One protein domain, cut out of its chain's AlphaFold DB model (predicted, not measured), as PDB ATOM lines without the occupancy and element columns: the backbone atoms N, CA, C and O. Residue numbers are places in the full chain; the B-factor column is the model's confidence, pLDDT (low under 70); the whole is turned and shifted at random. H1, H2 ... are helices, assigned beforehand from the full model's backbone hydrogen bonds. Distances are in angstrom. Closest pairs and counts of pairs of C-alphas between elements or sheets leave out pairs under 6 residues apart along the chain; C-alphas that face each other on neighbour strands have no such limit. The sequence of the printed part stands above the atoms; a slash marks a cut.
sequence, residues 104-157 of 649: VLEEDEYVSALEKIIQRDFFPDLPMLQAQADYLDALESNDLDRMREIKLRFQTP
ATOM      1  N   VAL A 104      11.075 120.728 140.382       90.62
ATOM      2  CA  VAL A 104      10.593 122.026 139.892       90.62
ATOM      3  C   VAL A 104      10.342 122.939 141.090       90.62
ATOM      4  O   VAL A 104       9.693 122.509 142.045       90.62
ATOM      5  N   LEU A 105      10.874 124.157 141.036       91.06
ATOM      6  CA  LEU A 105      10.671 125.244 141.999       91.06
ATOM      7  C   LEU A 105       9.947 126.400 141.297       91.06
ATOM      8  O   LEU A 105      10.144 126.595 140.098       91.06
ATOM      9  N   GLU A 106       9.169 127.178 142.052       93.12
ATOM     10  CA  GLU A 106       8.645 128.475 141.595       93.12
ATOM     11  C   GLU A 106       9.823 129.403 141.228       93.12
ATOM     12  O   GLU A 106      10.885 129.334 141.858       93.12
ATOM     13  N   GLU A 107       9.662 130.257 140.210       91.38
ATOM     14  CA  GLU A 107      10.759 131.077 139.654       91.38
ATOM     15  C   GLU A 107      11.494 131.901 140.717       91.38
ATOM     16  O   GLU A 107      12.716 131.803 140.829       91.38
ATOM     17  N   ASP A 108      10.766 132.648 141.550       91.69
ATOM     18  CA  ASP A 108      11.363 133.513 142.575       91.69
ATOM     19  C   ASP A 108      12.140 132.708 143.635       91.69
ATOM     20  O   ASP A 108      13.198 133.138 144.105       91.69
ATOM     21  N   GLU A 109      11.667 131.504 143.987       92.69
ATOM     22  CA  GLU A 109      12.363 130.614 144.926       92.69
ATOM     23  C   GLU A 109      13.620 130.006 144.283       92.69
ATOM     24  O   GLU A 109      14.679 129.955 144.917       92.69
ATOM     25  N   TYR A 110      13.541 129.604 143.009       92.75
ATOM     26  CA  TYR A 110      14.678 129.093 142.243       92.75
ATOM     27  C   TYR A 110      15.761 130.161 142.045       92.75
ATOM     28  O   TYR A 110      16.928 129.901 142.345       92.75
ATOM     29  N   VAL A 111      15.386 131.362 141.593       93.69
ATOM     30  CA  VAL A 111      16.302 132.487 141.361       93.69
ATOM     31  C   VAL A 111      16.919 132.952 142.676       93.69
ATOM     32  O   VAL A 111      18.140 133.065 142.753       93.69
ATOM     33  N   SER A 112      16.132 133.131 143.742       93.06
ATOM     34  CA  SER A 112      16.676 133.577 145.029       93.06
ATOM     35  C   SER A 112      17.573 132.522 145.695       93.06
ATOM     36  O   SER A 112      18.544 132.871 146.369       93.06
ATOM     37  N   ALA A 113      17.302 131.224 145.511       92.62
ATOM     38  CA  ALA A 113      18.206 130.164 145.960       92.62
ATOM     39  C   ALA A 113      19.504 130.121 145.133       92.62
ATOM     40  O   ALA A 113      20.590 130.003 145.703       92.62
ATOM     41  N   LEU A 114      19.396 130.254 143.808       92.94
ATOM     42  CA  LEU A 114      20.525 130.297 142.879       92.94
ATOM     43  C   LEU A 114      21.444 131.493 143.167       92.94
ATOM     44  O   LEU A 114      22.658 131.320 143.263       92.94
ATOM     45  N   GLU A 115      20.866 132.676 143.373       93.12
ATOM     46  CA  GLU A 115      21.571 133.899 143.755       93.12
ATOM     47  C   GLU A 115      22.361 133.700 145.054       93.12
ATOM     48  O   GLU A 115      23.570 133.912 145.068       93.12
ATOM     49  N   LYS A 116      21.717 133.215 146.126       92.44
ATOM     50  CA  LYS A 116      22.374 132.969 147.425       92.44
ATOM     51  C   LYS A 116      23.548 131.992 147.315       92.44
ATOM     52  O   LYS A 116      24.561 132.176 147.986       92.44
ATOM     53  N   ILE A 117      23.439 130.972 146.460       92.56
ATOM     54  CA  ILE A 117      24.537 130.033 146.192       92.56
ATOM     55  C   ILE A 117      25.666 130.721 145.409       92.56
ATOM     56  O   ILE A 117      26.829 130.527 145.748       92.56
ATOM     57  N   ILE A 118      25.354 131.547 144.404       92.62
ATOM     58  CA  ILE A 118      26.359 132.282 143.614       92.62
ATOM     59  C   ILE A 118      27.083 133.334 144.467       92.62
ATOM     60  O   ILE A 118      28.310 133.409 144.420       92.62
ATOM     61  N   GLN A 119      26.358 134.098 145.290       92.00
ATOM     62  CA  GLN A 119      26.939 135.035 146.253       92.00
ATOM     63  C   GLN A 119      27.906 134.306 147.199       92.00
ATOM     64  O   GLN A 119      29.058 134.709 147.331       92.00
ATOM     65  N   ARG A 120      27.489 133.176 147.787       90.75
ATOM     66  CA  ARG A 120      28.336 132.378 148.688       90.75
ATOM     67  C   ARG A 120      29.568 131.775 147.995       90.75
ATOM     68  O   ARG A 120      30.649 131.805 148.577       90.75
ATOM     69  N   ASP A 121      29.403 131.193 146.805       90.38
ATOM     70  CA  ASP A 121      30.455 130.417 146.129       90.38
ATOM     71  C   ASP A 121      31.446 131.295 145.340       90.38
ATOM     72  O   ASP A 121      32.597 130.894 145.173       90.38
ATOM     73  N   PHE A 122      31.025 132.473 144.855       90.50
ATOM     74  CA  PHE A 122      31.813 133.308 143.933       90.50
ATOM     75  C   PHE A 122      32.002 134.765 144.379       90.50
ATOM     76  O   PHE A 122      33.011 135.366 144.014       90.50
ATOM     77  N   PHE A 123      31.081 135.340 145.161       91.69
ATOM     78  CA  PHE A 123      31.109 136.765 145.527       91.69
ATOM     79  C   PHE A 123      30.844 137.007 147.030       91.69
ATOM     80  O   PHE A 123      29.919 137.748 147.376       91.69
ATOM     81  N   PRO A 124      31.639 136.414 147.945       89.44
ATOM     82  CA  PRO A 124      31.383 136.478 149.388       89.44
ATOM     83  C   PRO A 124      31.417 137.905 149.956       89.44
ATOM     84  O   PRO A 124      30.759 138.181 150.957       89.44
ATOM     85  N   ASP A 125      32.145 138.813 149.302       88.81
ATOM     86  CA  ASP A 125      32.273 140.219 149.694       88.81
ATOM     87  C   ASP A 125      31.169 141.121 149.095       88.81
ATOM     88  O   ASP A 125      31.069 142.293 149.465       88.81
ATOM     89  N   LEU A 126      30.307 140.602 148.204       89.88
ATOM     90  CA  LEU A 126      29.238 141.384 147.561       89.88
ATOM     91  C   LEU A 126      28.288 142.059 148.566       89.88
ATOM     92  O   LEU A 126      28.023 143.242 148.367       89.88
ATOM     93  N   PRO A 127      27.828 141.411 149.659       88.50
ATOM     94  CA  PRO A 127      26.949 142.072 150.625       88.50
ATOM     95  C   PRO A 127      27.621 143.265 151.315       88.50
ATOM     96  O   PRO A 127      26.957 144.247 151.628       88.50
ATOM     97  N   MET A 128      28.942 143.208 151.530       88.62
ATOM     98  CA  MET A 128      29.713 144.318 152.102       88.62
ATOM     99  C   MET A 128      29.881 145.462 151.093       88.62
ATOM    100  O   MET A 128      29.809 146.627 151.478       88.62
ATOM    101  N   LEU A 129      30.072 145.146 149.808       90.88
ATOM    102  CA  LEU A 129      30.174 146.148 148.745       90.88
ATOM    103  C   LEU A 129      28.821 146.822 148.457       90.88
ATOM    104  O   LEU A 129      28.774 148.038 148.304       90.88
ATOM    105  N   GLN A 130      27.728 146.053 148.453       90.81
ATOM    106  CA  GLN A 130      26.357 146.571 148.386       90.81
ATOM    107  C   GLN A 130      26.078 147.502 149.567       90.81
ATOM    108  O   GLN A 130      25.706 148.645 149.352       90.81
ATOM    109  N   ALA A 131      26.397 147.088 150.796       90.06
ATOM    110  CA  ALA A 131      26.267 147.947 151.970       90.06
ATOM    111  C   ALA A 131      27.105 149.234 151.895       90.06
ATOM    112  O   ALA A 131      26.701 150.264 152.428       90.06
ATOM    113  N   GLN A 132      28.275 149.200 151.249       90.56
ATOM    114  CA  GLN A 132      29.070 150.406 151.019       90.56
ATOM    115  C   GLN A 132      28.411 151.339 149.990       90.56
ATOM    116  O   GLN A 132      28.467 152.551 150.181       90.56
ATOM    117  N   ALA A 133      27.774 150.800 148.945       93.88
ATOM    118  CA  ALA A 133      26.977 151.582 147.999       93.88
ATOM    119  C   ALA A 133      25.723 152.161 148.678       93.88
ATOM    120  O   ALA A 133      25.584 153.376 148.733       93.88
ATOM    121  N   ASP A 134      24.906 151.326 149.332       92.56
ATOM    122  CA  ASP A 134      23.712 151.740 150.084       92.56
ATOM    123  C   ASP A 134      24.026 152.857 151.106       92.56
ATOM    124  O   ASP A 134      23.202 153.735 151.361       92.56
ATOM    125  N   TYR A 135      25.218 152.831 151.719       91.69
ATOM    126  CA  TYR A 135      25.688 153.851 152.665       91.69
ATOM    127  C   TYR A 135      26.052 155.183 151.986       91.69
ATOM    128  O   TYR A 135      25.867 156.240 152.591       91.69
ATOM    129  N   LEU A 136      26.564 155.152 150.752       94.44
ATOM    130  CA  LEU A 136      26.823 156.348 149.943       94.44
ATOM    131  C   LEU A 136      25.514 156.928 149.393       94.44
ATOM    132  O   LEU A 136      25.290 158.128 149.530       94.44
ATOM    133  N   ASP A 137      24.601 156.086 148.910       95.44
ATOM    134  CA  ASP A 137      23.253 156.485 148.493       95.44
ATOM    135  C   ASP A 137      22.465 157.099 149.671       95.44
ATOM    136  O   ASP A 137      21.761 158.099 149.514       95.44
ATOM    137  N   ALA A 138      22.616 156.553 150.886       93.38
ATOM    138  CA  ALA A 138      22.053 157.119 152.117       93.38
ATOM    139  C   ALA A 138      22.731 158.434 152.555       93.38
ATOM    140  O   ALA A 138      22.091 159.255 153.208       93.38
ATOM    141  N   LEU A 139      23.999 158.667 152.196       93.19
ATOM    142  CA  LEU A 139      24.665 159.962 152.387       93.19
ATOM    143  C   LEU A 139      24.156 161.008 151.386       93.19
ATOM    144  O   LEU A 139      23.850 162.124 151.799       93.19
ATOM    145  N   GLU A 140      24.023 160.656 150.106       92.69
ATOM    146  CA  GLU A 140      23.537 161.563 149.055       92.69
ATOM    147  C   GLU A 140      22.059 161.937 149.255       92.69
ATOM    148  O   GLU A 140      21.688 163.105 149.150       92.69
ATOM    149  N   SER A 141      21.222 160.970 149.647       93.12
ATOM    150  CA  SER A 141      19.824 161.212 150.039       93.12
ATOM    151  C   SER A 141      19.648 161.760 151.466       93.12
ATOM    152  O   SER A 141      18.527 162.088 151.857       93.12
ATOM    153  N   ASN A 142      20.739 161.893 152.234       92.00
ATOM    154  CA  ASN A 142      20.771 162.346 153.631       92.00
ATOM    155  C   ASN A 142      19.843 161.546 154.585       92.00
ATOM    156  O   ASN A 142      19.346 162.068 155.586       92.00
ATOM    157  N   ASP A 143      19.615 160.262 154.287       93.75
ATOM    158  CA  ASP A 143      18.825 159.337 155.103       93.75
ATOM    159  C   ASP A 143      19.673 158.795 156.265       93.75
ATOM    160  O   ASP A 143      20.356 157.765 156.184       93.75
ATOM    161  N   LEU A 144      19.629 159.523 157.382       89.88
ATOM    162  CA  LEU A 144      20.378 159.193 158.593       89.88
ATOM    163  C   LEU A 144      19.981 157.840 159.206       89.88
ATOM    164  O   LEU A 144      20.808 157.236 159.892       89.88
ATOM    165  N   ASP A 145      18.759 157.351 158.984       92.81
ATOM    166  CA  ASP A 145      18.272 156.113 159.598       92.81
ATOM    167  C   ASP A 145      18.646 154.874 158.781       92.81
ATOM    168  O   ASP A 145      19.133 153.901 159.367       92.81
ATOM    169  N   ARG A 146      18.606 154.939 157.442       89.81
ATOM    170  CA  ARG A 146      19.295 153.948 156.594       89.81
ATOM    171  C   ARG A 146      20.785 153.907 156.898       89.81
ATOM    172  O   ARG A 146      21.331 152.830 157.124       89.81
ATOM    173  N   MET A 147      21.440 155.065 156.979       87.38
ATOM    174  CA  MET A 147      22.873 155.155 157.278       87.38
ATOM    175  C   MET A 147      23.226 154.495 158.625       87.38
ATOM    176  O   MET A 147      24.234 153.790 158.728       87.38
ATOM    177  N   ARG A 148      22.379 154.663 159.655       89.81
ATOM    178  CA  ARG A 148      22.487 153.958 160.947       89.81
ATOM    179  C   ARG A 148      22.262 152.456 160.804       89.81
ATOM    180  O   ARG A 148      23.057 151.685 161.341       89.81
ATOM    181  N   GLU A 149      21.215 152.028 160.101       90.38
ATOM    182  CA  GLU A 149      20.891 150.610 159.931       90.38
ATOM    183  C   GLU A 149      21.994 149.857 159.176       90.38
ATOM    184  O   GLU A 149      22.481 148.835 159.660       90.38
ATOM    185  N   ILE A 150      22.435 150.374 158.029       88.44
ATOM    186  CA  ILE A 150      23.501 149.783 157.208       88.44
ATOM    187  C   ILE A 150      24.784 149.663 158.040       88.44
ATOM    188  O   ILE A 150      25.390 148.592 158.122       88.44
ATOM    189  N   LYS A 151      25.143 150.729 158.766       87.38
ATOM    190  CA  LYS A 151      26.277 150.719 159.694       87.38
ATOM    191  C   LYS A 151      26.118 149.658 160.785       87.38
ATOM    192  O   LYS A 151      27.078 148.952 161.060       87.38
ATOM    193  N   LEU A 152      24.937 149.481 161.379       86.75
ATOM    194  CA  LEU A 152      24.687 148.450 162.400       86.75
ATOM    195  C   LEU A 152      24.696 147.015 161.845       86.75
ATOM    196  O   LEU A 152      25.126 146.103 162.554       86.75
ATOM    197  N   ARG A 153      24.252 146.814 160.597       85.50
ATOM    198  CA  ARG A 153      24.276 145.516 159.900       85.50
ATOM    199  C   ARG A 153      25.707 145.060 159.583       85.50
ATOM    200  O   ARG A 153      26.001 143.878 159.733       85.50
ATOM    201  N   PHE A 154      26.595 145.986 159.204       81.56
ATOM    202  CA  PHE A 154      27.956 145.674 158.731       81.56
ATOM    203  C   PHE A 154      29.094 146.069 159.694       81.56
ATOM    204  O   PHE A 154      30.257 145.753 159.440       81.56
ATOM    205  N   GLN A 155      28.799 146.695 160.841       80.38
ATOM    206  CA  GLN A 155      29.798 146.966 161.880       80.38
ATOM    207  C   GLN A 155      30.342 145.660 162.473       80.38
ATOM    208  O   GLN A 155      29.617 144.869 163.086       80.38
ATOM    209  N   THR A 156      31.657 145.467 162.354       71.19
ATOM    210  CA  THR A 156      32.321 144.237 162.796       71.19
ATOM    211  C   THR A 156      32.143 143.993 164.306       71.19
ATOM    212  O   THR A 156      32.119 144.948 165.095       71.19
ATOM    213  N   PRO A 157      32.109 142.726 164.770       59.88
ATOM    214  CA  PRO A 157      32.043 142.412 166.201       59.88
ATOM    215  C   PRO A 157      33.185 143.018 167.034       59.88
ATOM    216  O   PRO A 157      33.007 143.253 168.226       59.88
TER     217      PRO A 157
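This is residues 104 to 157 of the 649 residues of the protein "Dgcr14 protein" of Salpingoeca rosetta (strain ATCC 50818 / BSB-021) (UniProt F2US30). The longest helix, H1, reaches out as an arm from a helical hairpin of H2 and H3, which lie side by side. H1 meets H2 near a corner, about perpendicular to it, and its far end sticks out with residues 106 to 112. The 54 printed residues hold three named helices, H1, H2 and H3 in that order, and no named strand: an all helix domain. It is loose, with a radius of gyration of the C-alphas of 14.4 A, and elongated, spanning 43 by 23 by 17 A.

H1, residues 107 to 122, begins at C-alpha 107 (10.759, 131.077, 139.654) and is 21.6 A long. H2, residues 126 to 140, is 21.0 A long. H3, residues 144 to 154, is 15.5 A long and ends at C-alpha 154 (27.956, 145.674, 158.731).

H1 and H2 are close but not clearly touching; their closest C-alphas, of Gln 119 and Leu 126, are 6.9 A apart, and their lines stand about perpendicular at 77 degrees. H2 and H3 touch as a helical hairpin, opposite ways at a shallow tilt of 17 degrees; their closest C-alphas, of Tyr 135 and Met 147, are 5.6 A apart. H1 and H3 are apart. In H1, H2 and H3 every O i to N i+4 pair is within hydrogen-bond range.

The C-alphas farthest apart, of Val 104 and Asn 142, are 43.8 A apart. The printed part has no cut, and both links are tight. Mean pLDDT of the printed part is 89.9; residue 157 is under 70.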